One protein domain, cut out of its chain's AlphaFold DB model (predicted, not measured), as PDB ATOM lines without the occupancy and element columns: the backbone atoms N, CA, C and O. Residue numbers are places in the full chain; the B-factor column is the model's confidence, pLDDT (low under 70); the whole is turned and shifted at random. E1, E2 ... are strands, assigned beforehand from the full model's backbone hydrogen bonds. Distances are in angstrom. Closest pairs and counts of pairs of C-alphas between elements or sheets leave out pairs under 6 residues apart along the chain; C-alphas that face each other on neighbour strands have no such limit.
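Overview. This is residues 169 to 280 of the 280 residues of an uncharacterized protein of Bacteroidetes bacterium (UniProt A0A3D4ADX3). Picture a lopsided sandwich of strands: a strongly twisted six-stranded sheet makes one layer, and the short ribbon E4 and E7 covers part of one face of it, over E3 and E8. At one end of the sheet E6 bends and leads through residue 252 into E7; at the other, the hairpin of E1 and E2 carries a long loop, residues 177 to 193, toward one end of the longest axis. The printed part has 112 residues with eight named strands, E1 to E8 in order, and no named helix; it is all strand, though the strands hold 51 residues, under half. The large sheet is mixed, in the order E2, E1, E3, E8, E5, E6; E4 and E7 are antiparallel. The whole is compact, with a radius of gyration of the C-alphas of 15.2 A and spans of 45 by 34 by 20 A.

Along the chain. Find C-alpha 169 at (-32.737, 3.338, -48.547); from there E1 runs 21.6 A to residue 176. After the long link comes E2, residues 194 to 197. Look next for E3, residues 211 to 218, 22.2 A long, and E4, residues 225 to 229. E5 spans residues 235 to 240, and E6, residues 243 to 251, bends by 91 degrees at Thr 246, whose C-alpha is at (-47.119, 16.448, -58.401). E7 is residues 253 to 256; E8, residues 261 to 267, runs 19.7 A to C-alpha 267 at (-27.431, 12.268, -57.743).

Arrangement. Start at E1, whose pairing is staggered: residues 169 to 173 pair with E3, parallel, with N 171 and O 215 2.8 A apart, and residues 173 to 176 pair with E2, antiparallel, with N 194 and O 176 2.8 A apart. E3 and E8 are antiparallel at 155 degrees, N 216 and O 262 being 2.8 A apart. E8 and E5 are antiparallel too, with N 265 and O 236 at 2.8 A. E5 and E6 form a hairpin, with N 237 and O 249 at 2.8 A. In the second sheet, look at N 227 and O 254, 2.8 A apart. The closest C-alphas of E3 and E7 are those of Asn 218 and Leu 256, at 6.4 A; E4 is apart from E1 and E8. Residues 278 to 279 pair with residues 228 to 229 of E4, antiparallel.

Size, cuts and confidence. The two C-alphas farthest apart are those of Asn 181 and Thr 246, at 48.8 A. The printed part has no cut and ends at Asn 280, the chain's last residue. The links from E1 to E2 and from E2 to E3 are long. The mean pLDDT of the printed part is 94.9; look for values under 70 at residues 188 to 190.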
ATOM      1  N   PHE A 169     -33.141   3.519 -49.942       98.75
ATOM      2  CA  PHE A 169     -32.737   3.338 -48.547       98.75
ATOM      3  C   PHE A 169     -33.723   4.004 -47.579       98.75
ATOM      4  O   PHE A 169     -33.933   5.218 -47.665       98.75
ATOM      5  N   PRO A 170     -34.284   3.267 -46.606       98.62
ATOM      6  CA  PRO A 170     -35.008   3.871 -45.495       98.62
ATOM      7  C   PRO A 170     -34.038   4.431 -44.456       98.62
ATOM      8  O   PRO A 170     -33.134   3.725 -44.013       98.62
ATOM      9  N   LEU A 171     -34.236   5.684 -44.050       98.69
ATOM     10  CA  LEU A 171     -33.419   6.381 -43.058       98.69
ATOM     11  C   LEU A 171     -34.317   6.921 -41.936       98.69
ATOM     12  O   LEU A 171     -34.849   8.027 -42.025       98.69
ATOM     13  N   ALA A 172     -34.486   6.139 -40.867       98.50
ATOM     14  CA  ALA A 172     -35.112   6.595 -39.629       98.50
ATOM     15  C   ALA A 172     -34.078   7.356 -38.799       98.50
ATOM     16  O   ALA A 172     -33.184   6.753 -38.200       98.50
ATOM     17  N   ILE A 173     -34.192   8.679 -38.781       98.06
ATOM     18  CA  ILE A 173     -33.315   9.575 -38.033       98.06
ATOM     19  C   ILE A 173     -33.903   9.739 -36.636       98.06
ATOM     20  O   ILE A 173     -35.064  10.113 -36.495       98.06
ATOM     21  N   GLN A 174     -33.117   9.427 -35.608       95.44
ATOM     22  CA  GLN A 174     -33.567   9.458 -34.217       95.44
ATOM     23  C   GLN A 174     -32.520  10.099 -33.310       95.44
ATOM     24  O   GLN A 174     -31.317  10.028 -33.581       95.44
ATOM     25  N   THR A 175     -32.962  10.643 -32.180       93.75
ATOM     26  CA  THR A 175     -32.110  10.942 -31.031       93.75
ATOM     27  C   THR A 175     -32.477  10.079 -29.832       93.75
ATOM     28  O   THR A 175     -33.643   9.768 -29.578       93.75
ATOM     29  N   LYS A 176     -31.456   9.678 -29.077       92.69
ATOM     30  CA  LYS A 176     -31.611   9.047 -27.763       92.69
ATOM     31  C   LYS A 176     -30.630   9.679 -26.789       92.69
ATOM     32  O   LYS A 176     -29.583  10.166 -27.204       92.69
ATOM     33  N   ALA A 177     -30.956   9.622 -25.506       92.81
ATOM     34  CA  ALA A 177     -30.035   9.942 -24.429       92.81
ATOM     35  C   ALA A 177     -29.774   8.693 -23.591       92.81
ATOM     36  O   ALA A 177     -30.643   7.824 -23.475       92.81
ATOM     37  N   PHE A 178     -28.574   8.608 -23.027       93.44
ATOM     38  CA  PHE A 178     -28.123   7.466 -22.243       93.44
ATOM     39  C   PHE A 178     -27.673   7.928 -20.857       93.44
ATOM     40  O   PHE A 178     -27.076   8.998 -20.729       93.44
ATOM     41  N   ASP A 179     -27.978   7.141 -19.830       92.62
ATOM     42  CA  ASP A 179     -27.503   7.382 -18.468       92.62
ATOM     43  C   ASP A 179     -26.056   6.889 -18.267       92.62
ATOM     44  O   ASP A 179     -25.422   6.347 -19.177       92.62
ATOM     45  N   GLY A 180     -25.520   7.046 -17.051       91.94
ATOM     46  CA  GLY A 180     -24.169   6.583 -16.708       91.94
ATOM     47  C   GLY A 180     -23.961   5.064 -16.820       91.94
ATOM     48  O   GLY A 180     -22.820   4.612 -16.856       91.94
ATOM     49  N   ASN A 181     -25.042   4.282 -16.920       92.75
ATOM     50  CA  ASN A 181     -25.030   2.832 -17.119       92.75
ATOM     51  C   ASN A 181     -25.303   2.443 -18.586       92.75
ATOM     52  O   ASN A 181     -25.576   1.275 -18.881       92.75
ATOM     53  N   ASN A 182     -25.252   3.412 -19.508       93.50
ATOM     54  CA  ASN A 182     -25.579   3.262 -20.926       93.50
ATOM     55  C   ASN A 182     -26.995   2.719 -21.185       93.50
ATOM     56  O   ASN A 182     -27.240   2.059 -22.199       93.50
ATOM     57  N   GLN A 183     -27.946   2.982 -20.289       95.56
ATOM     58  CA  GLN A 183     -29.356   2.695 -20.532       95.56
ATOM     59  C   GLN A 183     -30.036   3.893 -21.180       95.56
ATOM     60  O   GLN A 183     -29.731   5.037 -20.856       95.56
ATOM     61  N   ILE A 184     -30.973   3.632 -22.095       94.62
ATOM     62  CA  ILE A 184     -31.772   4.695 -22.716       94.62
ATOM     63  C   ILE A 184     -32.601   5.385 -21.632       94.62
ATOM     64  O   ILE A 184     -33.404   4.737 -20.953       94.62
ATOM     65  N   ILE A 185     -32.436   6.701 -21.519       93.06
ATOM     66  CA  ILE A 185     -33.250   7.555 -20.660       93.06
ATOM     67  C   ILE A 185     -34.638   7.660 -21.293       93.06
ATOM     68  O   ILE A 185     -34.797   8.138 -22.415       93.06
ATOM     69  N   THR A 186     -35.645   7.173 -20.572       88.62
ATOM     70  CA  THR A 186     -37.050   7.127 -21.023       88.62
ATOM     71  C   THR A 186     -37.957   8.074 -20.246       88.62
ATOM     72  O   THR A 186     -39.163   8.085 -20.468       88.62
ATOM     73  N   THR A 187     -37.390   8.888 -19.358       83.19
ATOM     74  CA  THR A 187     -38.081  10.036 -18.776       83.19
ATOM     75  C   THR A 187     -38.086  11.178 -19.787       83.19
ATOM     76  O   THR A 187     -37.065  11.452 -20.429       83.19
ATOM     77  N   GLU A 188     -39.234  11.835 -19.939       68.44
ATOM     78  CA  GLU A 188     -39.403  13.008 -20.801       68.44
ATOM     79  C   GLU A 188     -38.520  14.142 -20.269       68.44
ATOM     80  O   GLU A 188     -38.836  14.810 -19.288       68.44
ATOM     81  N   THR A 189     -37.333  14.270 -20.855       64.88
ATOM     82  CA  THR A 189     -36.279  15.187 -20.397       64.88
ATOM     83  C   THR A 189     -35.767  16.077 -21.527       64.88
ATOM     84  O   THR A 189     -34.808  16.812 -21.314       64.88
ATOM     85  N   ALA A 190     -36.382  16.012 -22.717       66.50
ATOM     86  CA  ALA A 190     -35.943  16.701 -23.934       66.50
ATOM     87  C   ALA A 190     -34.474  16.435 -24.333       66.50
ATOM     88  O   ALA A 190     -33.881  17.175 -25.117       66.50
ATOM     89  N   LEU A 191     -33.847  15.384 -23.789       77.19
ATOM     90  CA  LEU A 191     -32.440  15.085 -24.043       77.19
ATOM     91  C   LEU A 191     -32.269  14.402 -25.404       77.19
ATOM     92  O   LEU A 191     -32.732  13.284 -25.630       77.19
ATOM     93  N   ASP A 192     -31.528  15.057 -26.293       76.75
ATOM     94  CA  ASP A 192     -31.355  14.682 -27.697       76.75
ATOM     95  C   ASP A 192     -29.868  14.471 -28.065       76.75
ATOM     96  O   ASP A 192     -29.377  14.882 -29.123       76.75
ATOM     97  N   THR A 193     -29.134  13.814 -27.164       86.44
ATOM     98  CA  THR A 193     -27.663  13.821 -27.142       86.44
ATOM     99  C   THR A 193     -26.999  12.896 -28.162       86.44
ATOM    100  O   THR A 193     -25.940  13.237 -28.689       86.44
ATOM    101  N   SER A 194     -27.608  11.757 -28.492       92.19
ATOM    102  CA  SER A 194     -27.043  10.783 -29.431       92.19
ATOM    103  C   SER A 194     -27.890  10.677 -30.693       92.19
ATOM    104  O   SER A 194     -28.920  10.003 -30.706       92.19
ATOM    105  N   LEU A 195     -27.429  11.323 -31.767       93.75
ATOM    106  CA  LEU A 195     -28.009  11.200 -33.105       93.75
ATOM    107  C   LEU A 195     -27.664   9.841 -33.726       93.75
ATOM    108  O   LEU A 195     -26.508   9.405 -33.710       93.75
ATOM    109  N   MET A 196     -28.662   9.197 -34.318       95.44
ATOM    110  CA  MET A 196     -28.519   7.917 -35.001       95.44
ATOM    111  C   MET A 196     -29.415   7.834 -36.234       95.44
ATOM    112  O   MET A 196     -30.437   8.513 -36.319       95.44
ATOM    113  N   VAL A 197     -29.036   6.965 -37.170       97.94
ATOM    114  CA  VAL A 197     -29.870   6.584 -38.318       97.94
ATOM    115  C   VAL A 197     -30.043   5.073 -38.291       97.94
ATOM    116  O   VAL A 197     -29.062   4.348 -38.129       97.94
ATOM    117  N   ASN A 198     -31.286   4.601 -38.382       98.12
ATOM    118  CA  ASN A 198     -31.651   3.185 -38.256       98.12
ATOM    119  C   ASN A 198     -31.056   2.529 -36.995       98.12
ATOM    120  O   ASN A 198     -30.599   1.386 -37.000       98.12
ATOM    121  N   GLY A 199     -31.018   3.283 -35.893       96.50
ATOM    122  CA  GLY A 199     -30.457   2.825 -34.624       96.50
ATOM    123  C   GLY A 199     -28.930   2.680 -34.608       96.50
ATOM    124  O   GLY A 199     -28.404   2.117 -33.647       96.50
ATOM    125  N   THR A 200     -28.211   3.143 -35.631       97.06
ATOM    126  CA  THR A 200     -26.740   3.147 -35.693       97.06
ATOM    127  C   THR A 200     -26.209   4.555 -35.423       97.06
ATOM    128  O   THR A 200     -26.636   5.518 -36.062       97.06
ATOM    129  N   ILE A 201     -25.281   4.685 -34.472       94.81
ATOM    130  CA  ILE A 201     -24.634   5.962 -34.134       94.81
ATOM    131  C   ILE A 201     -23.560   6.263 -35.180       94.81
ATOM    132  O   ILE A 201     -22.734   5.401 -35.468       94.81
ATOM    133  N   LYS A 202     -23.564   7.490 -35.722       91.38
ATOM    134  CA  LYS A 202     -22.634   7.947 -36.776       91.38
ATOM    135  C   LYS A 202     -22.432   6.890 -37.884       91.38
ATOM    136  O   LYS A 202     -21.312   6.395 -38.062       91.38
ATOM    137  N   PRO A 203     -23.511   6.485 -38.582       95.88
ATOM    138  CA  PRO A 203     -23.412   5.439 -39.584       95.88
ATOM    139  C   PRO A 203     -22.733   5.934 -40.862       95.88
ATOM    140  O   PRO A 203     -22.801   7.115 -41.195       95.88
ATOM    141  N   PHE A 204     -22.165   5.003 -41.623       95.56
ATOM    142  CA  PHE A 204     -21.841   5.190 -43.037       95.56
ATOM    143  C   PHE A 204     -22.490   4.088 -43.876       95.56
ATOM    144  O   PHE A 204     -22.765   2.996 -43.384       95.56
ATOM    145  N   HIS A 205     -22.715   4.351 -45.156       95.12
ATOM    146  CA  HIS A 205     -23.029   3.309 -46.123       95.12
ATOM    147  C   HIS A 205     -22.392   3.650 -47.467       95.12
ATOM    148  O   HIS A 205     -22.081   4.809 -47.738       95.12
ATOM    149  N   THR A 206     -22.196   2.638 -48.304       94.56
ATOM    150  CA  THR A 206     -21.768   2.828 -49.689       94.56
ATOM    151  C   THR A 206     -23.004   2.972 -50.568       94.56
ATOM    152  O   THR A 206     -23.936   2.175 -50.462       94.56
ATOM    153  N   SER A 207     -22.998   3.984 -51.430       94.81
ATOM    154  CA  SER A 207     -24.015   4.200 -52.460       94.81
ATOM    155  C   SER A 207     -23.439   3.894 -53.842       94.81
ATOM    156  O   SER A 207     -22.261   4.176 -54.076       94.81
ATOM    157  N   PRO A 208     -24.243   3.368 -54.780       96.19
ATOM    158  CA  PRO A 208     -23.842   3.307 -56.179       96.19
ATOM    159  C   PRO A 208     -23.711   4.724 -56.767       96.19
ATOM    160  O   PRO A 208     -24.436   5.640 -56.372       96.19
ATOM    161  N   ALA A 209     -22.808   4.900 -57.736       96.50
ATOM    162  CA  ALA A 209     -22.567   6.171 -58.431       96.50
ATOM    163  C   ALA A 209     -23.676   6.484 -59.461       96.50
ATOM    164  O   ALA A 209     -23.457   6.548 -60.671       96.50
ATOM    165  N   GLN A 210     -24.903   6.637 -58.975       97.06
ATOM    166  CA  GLN A 210     -26.117   6.897 -59.753       97.06
ATOM    167  C   GLN A 210     -27.086   7.768 -58.943       97.06
ATOM    168  O   GLN A 210     -26.761   8.249 -57.858       97.06
ATOM    169  N   VAL A 211     -28.308   7.953 -59.443       98.31
ATOM    170  CA  VAL A 211     -29.391   8.502 -58.623       98.31
ATOM    171  C   VAL A 211     -29.818   7.468 -57.580       98.31
ATOM    172  O   VAL A 211     -30.138   6.328 -57.917       98.31
ATOM    173  N   VAL A 212     -29.842   7.885 -56.317       98.62
ATOM    174  CA  VAL A 212     -30.266   7.087 -55.160       98.62
ATOM    175  C   VAL A 212     -31.467   7.753 -54.500       98.62
ATOM    176  O   VAL A 212     -31.548   8.981 -54.436       98.62
ATOM    177  N   ARG A 213     -32.400   6.942 -54.003       98.81
ATOM    178  CA  ARG A 213     -33.579   7.358 -53.247       98.81
ATOM    179  C   ARG A 213     -33.342   7.149 -51.753       98.81
ATOM    180  O   ARG A 213     -33.028   6.045 -51.318       98.81
ATOM    181  N   TYR A 214     -33.544   8.202 -50.968       98.75
ATOM    182  CA  TYR A 214     -33.577   8.128 -49.509       98.75
ATOM    183  C   TYR A 214     -34.989   8.406 -49.007       98.75
ATOM    184  O   TYR A 214     -35.568   9.441 -49.334       98.75
ATOM    185  N   ARG A 215     -35.532   7.492 -48.202       98.81
ATOM    186  CA  ARG A 215     -36.823   7.636 -47.518       98.81
ATOM    187  C   ARG A 215     -36.562   8.090 -46.093       98.81
ATOM    188  O   ARG A 215     -36.246   7.283 -45.222       98.81
ATOM    189  N   LEU A 216     -36.622   9.393 -45.887       98.88
ATOM    190  CA  LEU A 216     -36.348  10.031 -44.612       98.88
ATOM    191  C   LEU A 216     -37.575   9.910 -43.714       98.88
ATOM    192  O   LEU A 216     -38.692  10.182 -44.148       98.88
ATOM    193  N   LEU A 217     -37.347   9.538 -42.461       98.81
ATOM    194  CA  LEU A 217     -38.309   9.642 -41.372       98.81
ATOM    195  C   LEU A 217     -37.617  10.358 -40.219       98.81
ATOM    196  O   LEU A 217     -36.563   9.910 -39.762       98.81
ATOM    197  N   ASN A 218     -38.229  11.423 -39.711       98.50
ATOM    198  CA  ASN A 218     -37.868  11.926 -38.396       98.50
ATOM    199  C   ASN A 218     -38.585  11.077 -37.336       98.50
ATOM    200  O   ASN A 218     -39.753  11.290 -37.025       98.50
ATOM    201  N   GLY A 219     -37.869  10.091 -36.802       96.75
ATOM    202  CA  GLY A 219     -38.331   9.215 -35.728       96.75
ATOM    203  C   GLY A 219     -37.870   9.667 -34.340       96.75
ATOM    204  O   GLY A 219     -37.798   8.829 -33.437       96.75
ATOM    205  N   SER A 220     -37.474  10.934 -34.187       94.50
ATOM    206  CA  SER A 220     -37.149  11.548 -32.896       94.50
ATOM    207  C   SER A 220     -38.411  12.006 -32.180       94.50
ATOM    208  O   SER A 220     -39.408  12.333 -32.813       94.50
ATOM    209  N   ALA A 221     -38.351  12.078 -30.851       89.31
ATOM    210  CA  ALA A 221     -39.480  12.548 -30.055       89.31
ATOM    211  C   ALA A 221     -39.741  14.057 -30.223       89.31
ATOM    212  O   ALA A 221     -40.892  14.474 -30.287       89.31
ATOM    213  N   GLU A 222     -38.680  14.869 -30.296       87.06
ATOM    214  CA  GLU A 222     -38.805  16.334 -30.186       87.06
ATOM    215  C   GLU A 222     -37.960  17.115 -31.205       87.06
ATOM    216  O   GLU A 222     -38.333  18.212 -31.616       87.06
ATOM    217  N   ARG A 223     -36.814  16.570 -31.637       92.00
ATOM    218  CA  ARG A 223     -35.851  17.307 -32.467       92.00
ATOM    219  C   ARG A 223     -36.370  17.510 -33.893       92.00
ATOM    220  O   ARG A 223     -36.708  16.543 -34.571       92.00
ATOM    221  N   LEU A 224     -36.324  18.754 -34.370       94.88
ATOM    222  CA  LEU A 224     -36.459  19.098 -35.786       94.88
ATOM    223  C   LEU A 224     -35.102  18.986 -36.486       94.88
ATOM    224  O   LEU A 224     -34.061  19.275 -35.889       94.88
ATOM    225  N   TYR A 225     -35.125  18.618 -37.763       97.00
ATOM    226  CA  TYR A 225     -33.930  18.559 -38.598       97.00
ATOM    227  C   TYR A 225     -34.000  19.541 -39.765       97.00
ATOM    228  O   TYR A 225     -35.078  19.768 -40.299       97.00
ATOM    229  N   ASN A 226     -32.855  20.078 -40.186       97.62
ATOM    230  CA  ASN A 226     -32.653  20.843 -41.414       97.62
ATOM    231  C   ASN A 226     -31.653  20.120 -42.336       97.62
ATOM    232  O   ASN A 226     -30.497  20.514 -42.524       97.62
ATOM    233  N   ILE A 227     -32.119  19.006 -42.887       97.81
ATOM    234  CA  ILE A 227     -31.307  18.000 -43.561       97.81
ATOM    235  C   ILE A 227     -30.686  18.571 -44.836       97.81
ATOM    236  O   ILE A 227     -31.378  19.157 -45.665       97.81
ATOM    237  N   GLY A 228     -29.384  18.363 -45.020       98.00
ATOM    238  CA  GLY A 228     -28.660  18.695 -46.248       98.00
ATOM    239  C   GLY A 228     -27.354  17.922 -46.374       98.00
ATOM    240  O   GLY A 228     -27.074  17.031 -45.579       98.00
ATOM    241  N   PHE A 229     -26.535  18.274 -47.363       97.88
ATOM    242  CA  PHE A 229     -25.251  17.618 -47.619       97.88
ATOM    243  C   PHE A 229     -24.066  18.552 -47.350       97.88
ATOM    244  O   PHE A 229     -24.176  19.765 -47.537       97.88
ATOM    245  N   SER A 230     -22.928  17.996 -46.924       97.19
ATOM    246  CA  SER A 230     -21.710  18.757 -46.576       97.19
ATOM    247  C   SER A 230     -21.106  19.571 -47.712       97.19
ATOM    248  O   SER A 230     -20.452  20.577 -47.461       97.19
ATOM    249  N   ASP A 231     -21.337  19.160 -48.952       96.06
ATOM    250  CA  ASP A 231     -20.896  19.869 -50.154       96.06
ATOM    251  C   ASP A 231     -21.958  20.823 -50.720       96.06
ATOM    252  O   ASP A 231     -21.785  21.376 -51.804       96.06
ATOM    253  N   ASN A 232     -23.063  21.016 -49.992       96.50
ATOM    254  CA  ASN A 232     -24.180  21.871 -50.378       96.50
ATOM    255  C   ASN A 232     -24.821  21.491 -51.729       96.50
ATOM    256  O   ASN A 232     -25.440  22.337 -52.382       96.50
ATOM    257  N   ARG A 233     -24.691  20.224 -52.164       96.56
ATOM    258  CA  ARG A 233     -25.354  19.744 -53.383       96.56
ATOM    259  C   ARG A 233     -26.869  19.906 -53.284       96.56
ATOM    260  O   ARG A 233     -27.466  19.778 -52.214       96.56
ATOM    261  N   SER A 234     -27.496  20.134 -54.433       98.44
ATOM    262  CA  SER A 234     -28.951  20.061 -54.544       98.44
ATOM    263  C   SER A 234     -29.424  18.610 -54.646       98.44
ATOM    264  O   SER A 234     -28.721  17.742 -55.165       98.44
ATOM    265  N   PHE A 235     -30.642  18.363 -54.183       98.69
ATOM    266  CA  PHE A 235     -31.378  17.110 -54.310       98.69
ATOM    267  C   PHE A 235     -32.841  17.407 -54.653       98.69
ATOM    268  O   PHE A 235     -33.293  18.549 -54.564       98.69
ATOM    269  N   TYR A 236     -33.585  16.379 -55.054       98.81
ATOM    270  CA  TYR A 236     -35.000  16.517 -55.397       98.81
ATOM    271  C   TYR A 236     -35.870  15.853 -54.340       98.81
ATOM    272  O   TYR A 236     -35.796  14.640 -54.181       98.81
ATOM    273  N   MET A 237     -36.728  16.605 -53.657       98.69
ATOM    274  CA  MET A 237     -37.823  16.021 -52.884       98.69
ATOM    275  C   MET A 237     -38.919  15.565 -53.848       98.69
ATOM    276  O   MET A 237     -39.390  16.350 -54.669       98.69
ATOM    277  N   ILE A 238     -39.308  14.295 -53.765       98.75
ATOM    278  CA  ILE A 238     -40.286  13.671 -54.669       98.75
ATOM    279  C   ILE A 238     -41.541  13.172 -53.958       98.75
ATOM    280  O   ILE A 238     -42.531  12.896 -54.627       98.75
ATOM    281  N   ALA A 239     -41.520  13.048 -52.631       98.69
ATOM    282  CA  ALA A 239     -42.671  12.629 -51.838       98.69
ATOM    283  C   ALA A 239     -42.673  13.303 -50.462       98.69
ATOM    284  O   ALA A 239     -41.611  13.632 -49.933       98.69
ATOM    285  N   SER A 240     -43.871  13.446 -49.898       98.38
ATOM    286  CA  SER A 240     -44.137  13.861 -48.513       98.38
ATOM    287  C   SER A 240     -44.901  12.751 -47.774       98.38
ATOM    288  O   SER A 240     -45.028  11.637 -48.289       98.38
ATOM    289  N   ASP A 241     -45.462  13.049 -46.602       98.19
ATOM    290  CA  ASP A 241     -46.239  12.113 -45.777       98.19
ATOM    291  C   ASP A 241     -47.342  11.352 -46.526       98.19
ATOM    292  O   ASP A 241     -47.618  10.191 -46.206       98.19
ATOM    293  N   GLY A 242     -47.983  12.015 -47.494       94.50
ATOM    294  CA  GLY A 242     -49.112  11.490 -48.267       94.50
ATOM    295  C   GLY A 242     -48.735  10.743 -49.549       94.50
ATOM    296  O   GLY A 242     -49.634  10.305 -50.262       94.50
ATOM    297  N   GLY A 243     -47.441  10.607 -49.860       97.00
ATOM    298  CA  GLY A 243     -46.951   9.992 -51.097       97.00
ATOM    299  C   GLY A 243     -46.290  10.987 -52.054       97.00
ATOM    300  O   GLY A 243     -45.805  12.044 -51.640       97.00
ATOM    301  N   LEU A 244     -46.220  10.611 -53.335       97.69
ATOM    302  CA  LEU A 244     -45.537  11.390 -54.375       97.69
ATOM    303  C   LEU A 244     -46.114  12.806 -54.531       97.69
ATOM    304  O   LEU A 244     -47.327  13.012 -54.515       97.69
ATOM    305  N   LEU A 245     -45.224  13.774 -54.741       98.06
ATOM    306  CA  LEU A 245     -45.571  15.135 -55.137       98.06
ATOM    307  C   LEU A 245     -46.011  15.167 -56.608       98.06
ATOM    308  O   LEU A 245     -45.666  14.291 -57.401       98.06
ATOM    309  N   THR A 246     -46.728  16.223 -56.998       96.06
ATOM    310  CA  THR A 246     -47.119  16.448 -58.401       96.06
ATOM    311  C   THR A 246     -45.916  16.681 -59.318       96.06
ATOM    312  O   THR A 246     -45.964  16.322 -60.492       96.06
ATOM    313  N   ALA A 247     -44.837  17.258 -58.785       97.12
ATOM    314  CA  ALA A 247     -43.544  17.395 -59.441       97.12
ATOM    315  C   ALA A 247     -42.411  17.405 -58.394       97.12
ATOM    316  O   ALA A 247     -42.651  17.803 -57.250       97.12
ATOM    317  N   PRO A 248     -41.179  17.002 -58.761       98.12
ATOM    318  CA  PRO A 248     -40.029  17.101 -57.871       98.12
ATOM    319  C   PRO A 248     -39.723  18.551 -57.481       98.12
ATOM    320  O   PRO A 248     -39.763  19.446 -58.324       98.12
ATOM    321  N   VAL A 249     -39.345  18.770 -56.223       98.62
ATOM    322  CA  VAL A 249     -38.919  20.077 -55.706       98.62
ATOM    323  C   VAL A 249     -37.416  20.051 -55.456       98.62
ATOM    324  O   VAL A 249     -36.930  19.242 -54.668       98.62
ATOM    325  N   THR A 250     -36.672  20.930 -56.125       98.75
ATOM    326  CA  THR A 250     -35.222  21.060 -55.929       98.75
ATOM    327  C   THR A 250     -34.927  21.800 -54.631       98.75
ATOM    328  O   THR A 250     -35.392  22.922 -54.437       98.75
ATOM    329  N   LEU A 251     -34.119  21.195 -53.763       98.62
ATOM    330  CA  LEU A 251     -33.735  21.735 -52.461       98.62
ATOM    331  C   LEU A 251     -32.237  21.524 -52.216       98.62
ATOM    332  O   LEU A 251     -31.637  20.585 -52.732       98.62
ATOM    333  N   THR A 252     -31.638  22.371 -51.386       98.38
ATOM    334  CA  THR A 252     -30.329  22.115 -50.749       98.38
ATOM    335  C   THR A 252     -30.474  21.779 -49.267       98.38
ATOM    336  O   THR A 252     -29.558  21.226 -48.656       98.38
ATOM    337  N   ARG A 253     -31.627  22.124 -48.686       98.31
ATOM    338  CA  ARG A 253     -31.984  21.936 -47.284       98.31
ATOM    339  C   ARG A 253     -33.455  21.558 -47.158       98.31
ATOM    340  O   ARG A 253     -34.285  22.090 -47.892       98.31
ATOM    341  N   LEU A 254     -33.760  20.648 -46.239       98.44
ATOM    342  CA  LEU A 254     -35.106  20.156 -45.967       98.44
ATOM    343  C   LEU A 254     -35.379  20.190 -44.462       98.44
ATOM    344  O   LEU A 254     -34.738  19.465 -43.700       98.44
ATOM    345  N   LEU A 255     -36.363  20.991 -44.055       98.31
ATOM    346  CA  LEU A 255     -36.903  20.920 -42.703       98.31
ATOM    347  C   LEU A 255     -37.747  19.649 -42.546       98.31
ATOM    348  O   LEU A 255     -38.573  19.360 -43.406       98.31
ATOM    349  N   LEU A 256     -37.515  18.897 -41.469       98.25
ATOM    350  CA  LEU A 256     -38.225  17.656 -41.161       98.25
ATOM    351  C   LEU A 256     -38.497  17.560 -39.653       98.25
ATOM    352  O   LEU A 256     -37.576  17.421 -38.843       98.25
ATOM    353  N   SER A 257     -39.767  17.630 -39.276       97.81
ATOM    354  CA  SER A 257     -40.278  17.627 -37.900       97.81
ATOM    355  C   SER A 257     -40.628  16.211 -37.428       97.81
ATOM    356  O   SER A 257     -40.804  15.326 -38.266       97.81
ATOM    357  N   PRO A 258     -40.723  15.958 -36.107       97.19
ATOM    358  CA  PRO A 258     -41.085  14.645 -35.572       97.19
ATOM    359  C   PRO A 258     -42.313  14.021 -36.249       97.19
ATOM    360  O   PRO A 258     -43.376  14.632 -36.320       97.19
ATOM    361  N   GLY A 259     -42.156  12.794 -36.745       97.69
ATOM    362  CA  GLY A 259     -43.192  12.022 -37.436       97.69
ATOM    363  C   GLY A 259     -43.337  12.293 -38.939       97.69
ATOM    364  O   GLY A 259     -43.982  11.494 -39.625       97.69
ATOM    365  N   GLU A 260     -42.712  13.348 -39.470       98.75
ATOM    366  CA  GLU A 260     -42.731  13.647 -40.905       98.75
ATOM    367  C   GLU A 260     -41.822  12.696 -41.696       98.75
ATOM    368  O   GLU A 260     -40.761  12.247 -41.233       98.75
ATOM    369  N   ARG A 261     -42.243  12.411 -42.931       98.81
ATOM    370  CA  ARG A 261     -41.479  11.682 -43.938       98.81
ATOM    371  C   ARG A 261     -41.289  12.528 -45.181       98.81
ATOM    372  O   ARG A 261     -42.175  13.253 -45.629       98.81
ATOM    373  N   ALA A 262     -40.140  12.331 -45.804       98.81
ATOM    374  CA  ALA A 262     -39.855  12.847 -47.127       98.81
ATOM    375  C   ALA A 262     -39.057  11.818 -47.913       98.81
ATOM    376  O   ALA A 262     -38.202  11.127 -47.363       98.81
ATOM    377  N   GLU A 263     -39.294  11.741 -49.213       98.88
ATOM    378  CA  GLU A 263     -38.452  10.938 -50.091       98.88
ATOM    379  C   GLU A 263     -37.663  11.863 -51.002       98.88
ATOM    380  O   GLU A 263     -38.246  12.711 -51.682       98.88
ATOM    381  N   ILE A 264     -36.339  11.711 -50.999       98.81
ATOM    382  CA  ILE A 264     -35.430  12.535 -51.792       98.81
ATOM    383  C   ILE A 264     -34.650  11.686 -52.794       98.81
ATOM    384  O   ILE A 264     -34.276  10.551 -52.504       98.81
ATOM    385  N   LEU A 265     -34.380  12.257 -53.965       98.81
ATOM    386  CA  LEU A 265     -33.459  11.724 -54.958       98.81
ATOM    387  C   LEU A 265     -32.159  12.519 -54.923       98.81
ATOM    388  O   LEU A 265     -32.162  13.746 -55.064       98.81
ATOM    389  N   VAL A 266     -31.049  11.807 -54.775       98.50
ATOM    390  CA  VAL A 266     -29.705  12.379 -54.698       98.50
ATOM    391  C   VAL A 266     -28.877  11.803 -55.830       98.50
ATOM    392  O   VAL A 266     -28.817  10.588 -56.008       98.50
ATOM    393  N   ASN A 267     -28.257  12.678 -56.617       97.88
ATOM    394  CA  ASN A 267     -27.431  12.268 -57.743       97.88
ATOM    395  C   ASN A 267     -25.977  12.054 -57.292       97.88
ATOM    396  O   ASN A 267     -25.318  13.001 -56.861       97.88
ATOM    397  N   PHE A 268     -25.492  10.818 -57.403       97.25
ATOM    398  CA  PHE A 268     -24.099  10.427 -57.164       97.25
ATOM    399  C   PHE A 268     -23.361  10.022 -58.451       97.25
ATOM    400  O   PHE A 268     -22.279   9.444 -58.376       97.25
ATOM    401  N   THR A 269     -23.917  10.284 -59.635       96.44
ATOM    402  CA  THR A 269     -23.238   9.991 -60.906       96.44
ATOM    403  C   THR A 269     -21.887  10.701 -60.977       96.44
ATOM    404  O   THR A 269     -21.814  11.914 -60.791       96.44
ATOM    405  N   GLY A 270     -20.822   9.942 -61.256       94.81
ATOM    406  CA  GLY A 270     -19.453  10.462 -61.324       94.81
ATOM    407  C   GLY A 270     -18.809  10.758 -59.963       94.81
ATOM    408  O   GLY A 270     -17.779  11.430 -59.909       94.81
ATOM    409  N   ALA A 271     -19.426  10.323 -58.857       93.62
ATOM    410  CA  ALA A 271     -18.915  10.508 -57.498       93.62
ATOM    411  C   ALA A 271     -18.181   9.260 -56.968       93.62
ATOM    412  O   ALA A 271     -18.207   8.975 -55.768       93.62
ATOM    413  N   GLU A 272     -17.539   8.483 -57.844       94.88
ATOM    414  CA  GLU A 272     -16.795   7.290 -57.450       94.88
ATOM    415  C   GLU A 272     -15.691   7.649 -56.449       94.88
ATOM    416  O   GLU A 272     -14.915   8.584 -56.647       94.88
ATOM    417  N   SER A 273     -15.594   6.874 -55.365       91.38
ATOM    418  CA  SER A 273     -14.610   7.085 -54.287       91.38
ATOM    419  C   SER A 273     -14.701   8.446 -53.581       91.38
ATOM    420  O   SER A 273     -13.766   8.834 -52.881       91.38
ATOM    421  N   GLN A 274     -15.813   9.171 -53.735       93.44
ATOM    422  CA  GLN A 274     -16.079  10.391 -52.979       93.44
ATOM    423  C   GLN A 274     -16.914  10.095 -51.734       93.44
ATOM    424  O   GLN A 274     -17.763   9.205 -51.720       93.44
ATOM    425  N   THR A 275     -16.706  10.906 -50.700       94.31
ATOM    426  CA  THR A 275     -17.481  10.868 -49.459       94.31
ATOM    427  C   THR A 275     -18.232  12.179 -49.304       94.31
ATOM    428  O   THR A 275     -17.645  13.253 -49.421       94.31
ATOM    429  N   VAL A 276     -19.521  12.096 -48.984       94.75
ATOM    430  CA  VAL A 276     -20.341  13.243 -48.586       94.75
ATOM    431  C   VAL A 276     -21.053  12.917 -47.282       94.75
ATOM    432  O   VAL A 276     -21.402  11.764 -47.034       94.75
ATOM    433  N   GLN A 277     -21.262  13.924 -46.441       95.19
ATOM    434  CA  GLN A 277     -21.986  13.762 -45.187       95.19
ATOM    435  C   GLN A 277     -23.415  14.263 -45.348       95.19
ATOM    436  O   GLN A 277     -23.632  15.347 -45.891       95.19
ATOM    437  N   LEU A 278     -24.372  13.494 -44.832       94.62
ATOM    438  CA  LEU A 278     -25.709  13.995 -44.541       94.62
ATOM    439  C   LEU A 278     -25.646  14.743 -43.205       94.62
ATOM    440  O   LEU A 278     -25.204  14.187 -42.200       94.62
ATOM    441  N   MET A 279     -26.055  16.004 -43.202       93.00
ATOM    442  CA  MET A 279     -25.934  16.916 -42.068       93.00
ATOM    443  C   MET A 279     -27.301  17.440 -41.646       93.00
ATOM    444  O   MET A 279     -28.223  17.507 -42.458       93.00
ATOM    445  N   ASN A 280     -27.379  17.865 -40.388       85.81
ATOM    446  CA  ASN A 280     -28.462  18.654 -39.815       85.81
ATOM    447  C   ASN A 280     -27.903  20.006 -39.378       85.81
ATOM    448  O   ASN A 280     -26.945  19.968 -38.574       85.81
TER     449      ASN A 280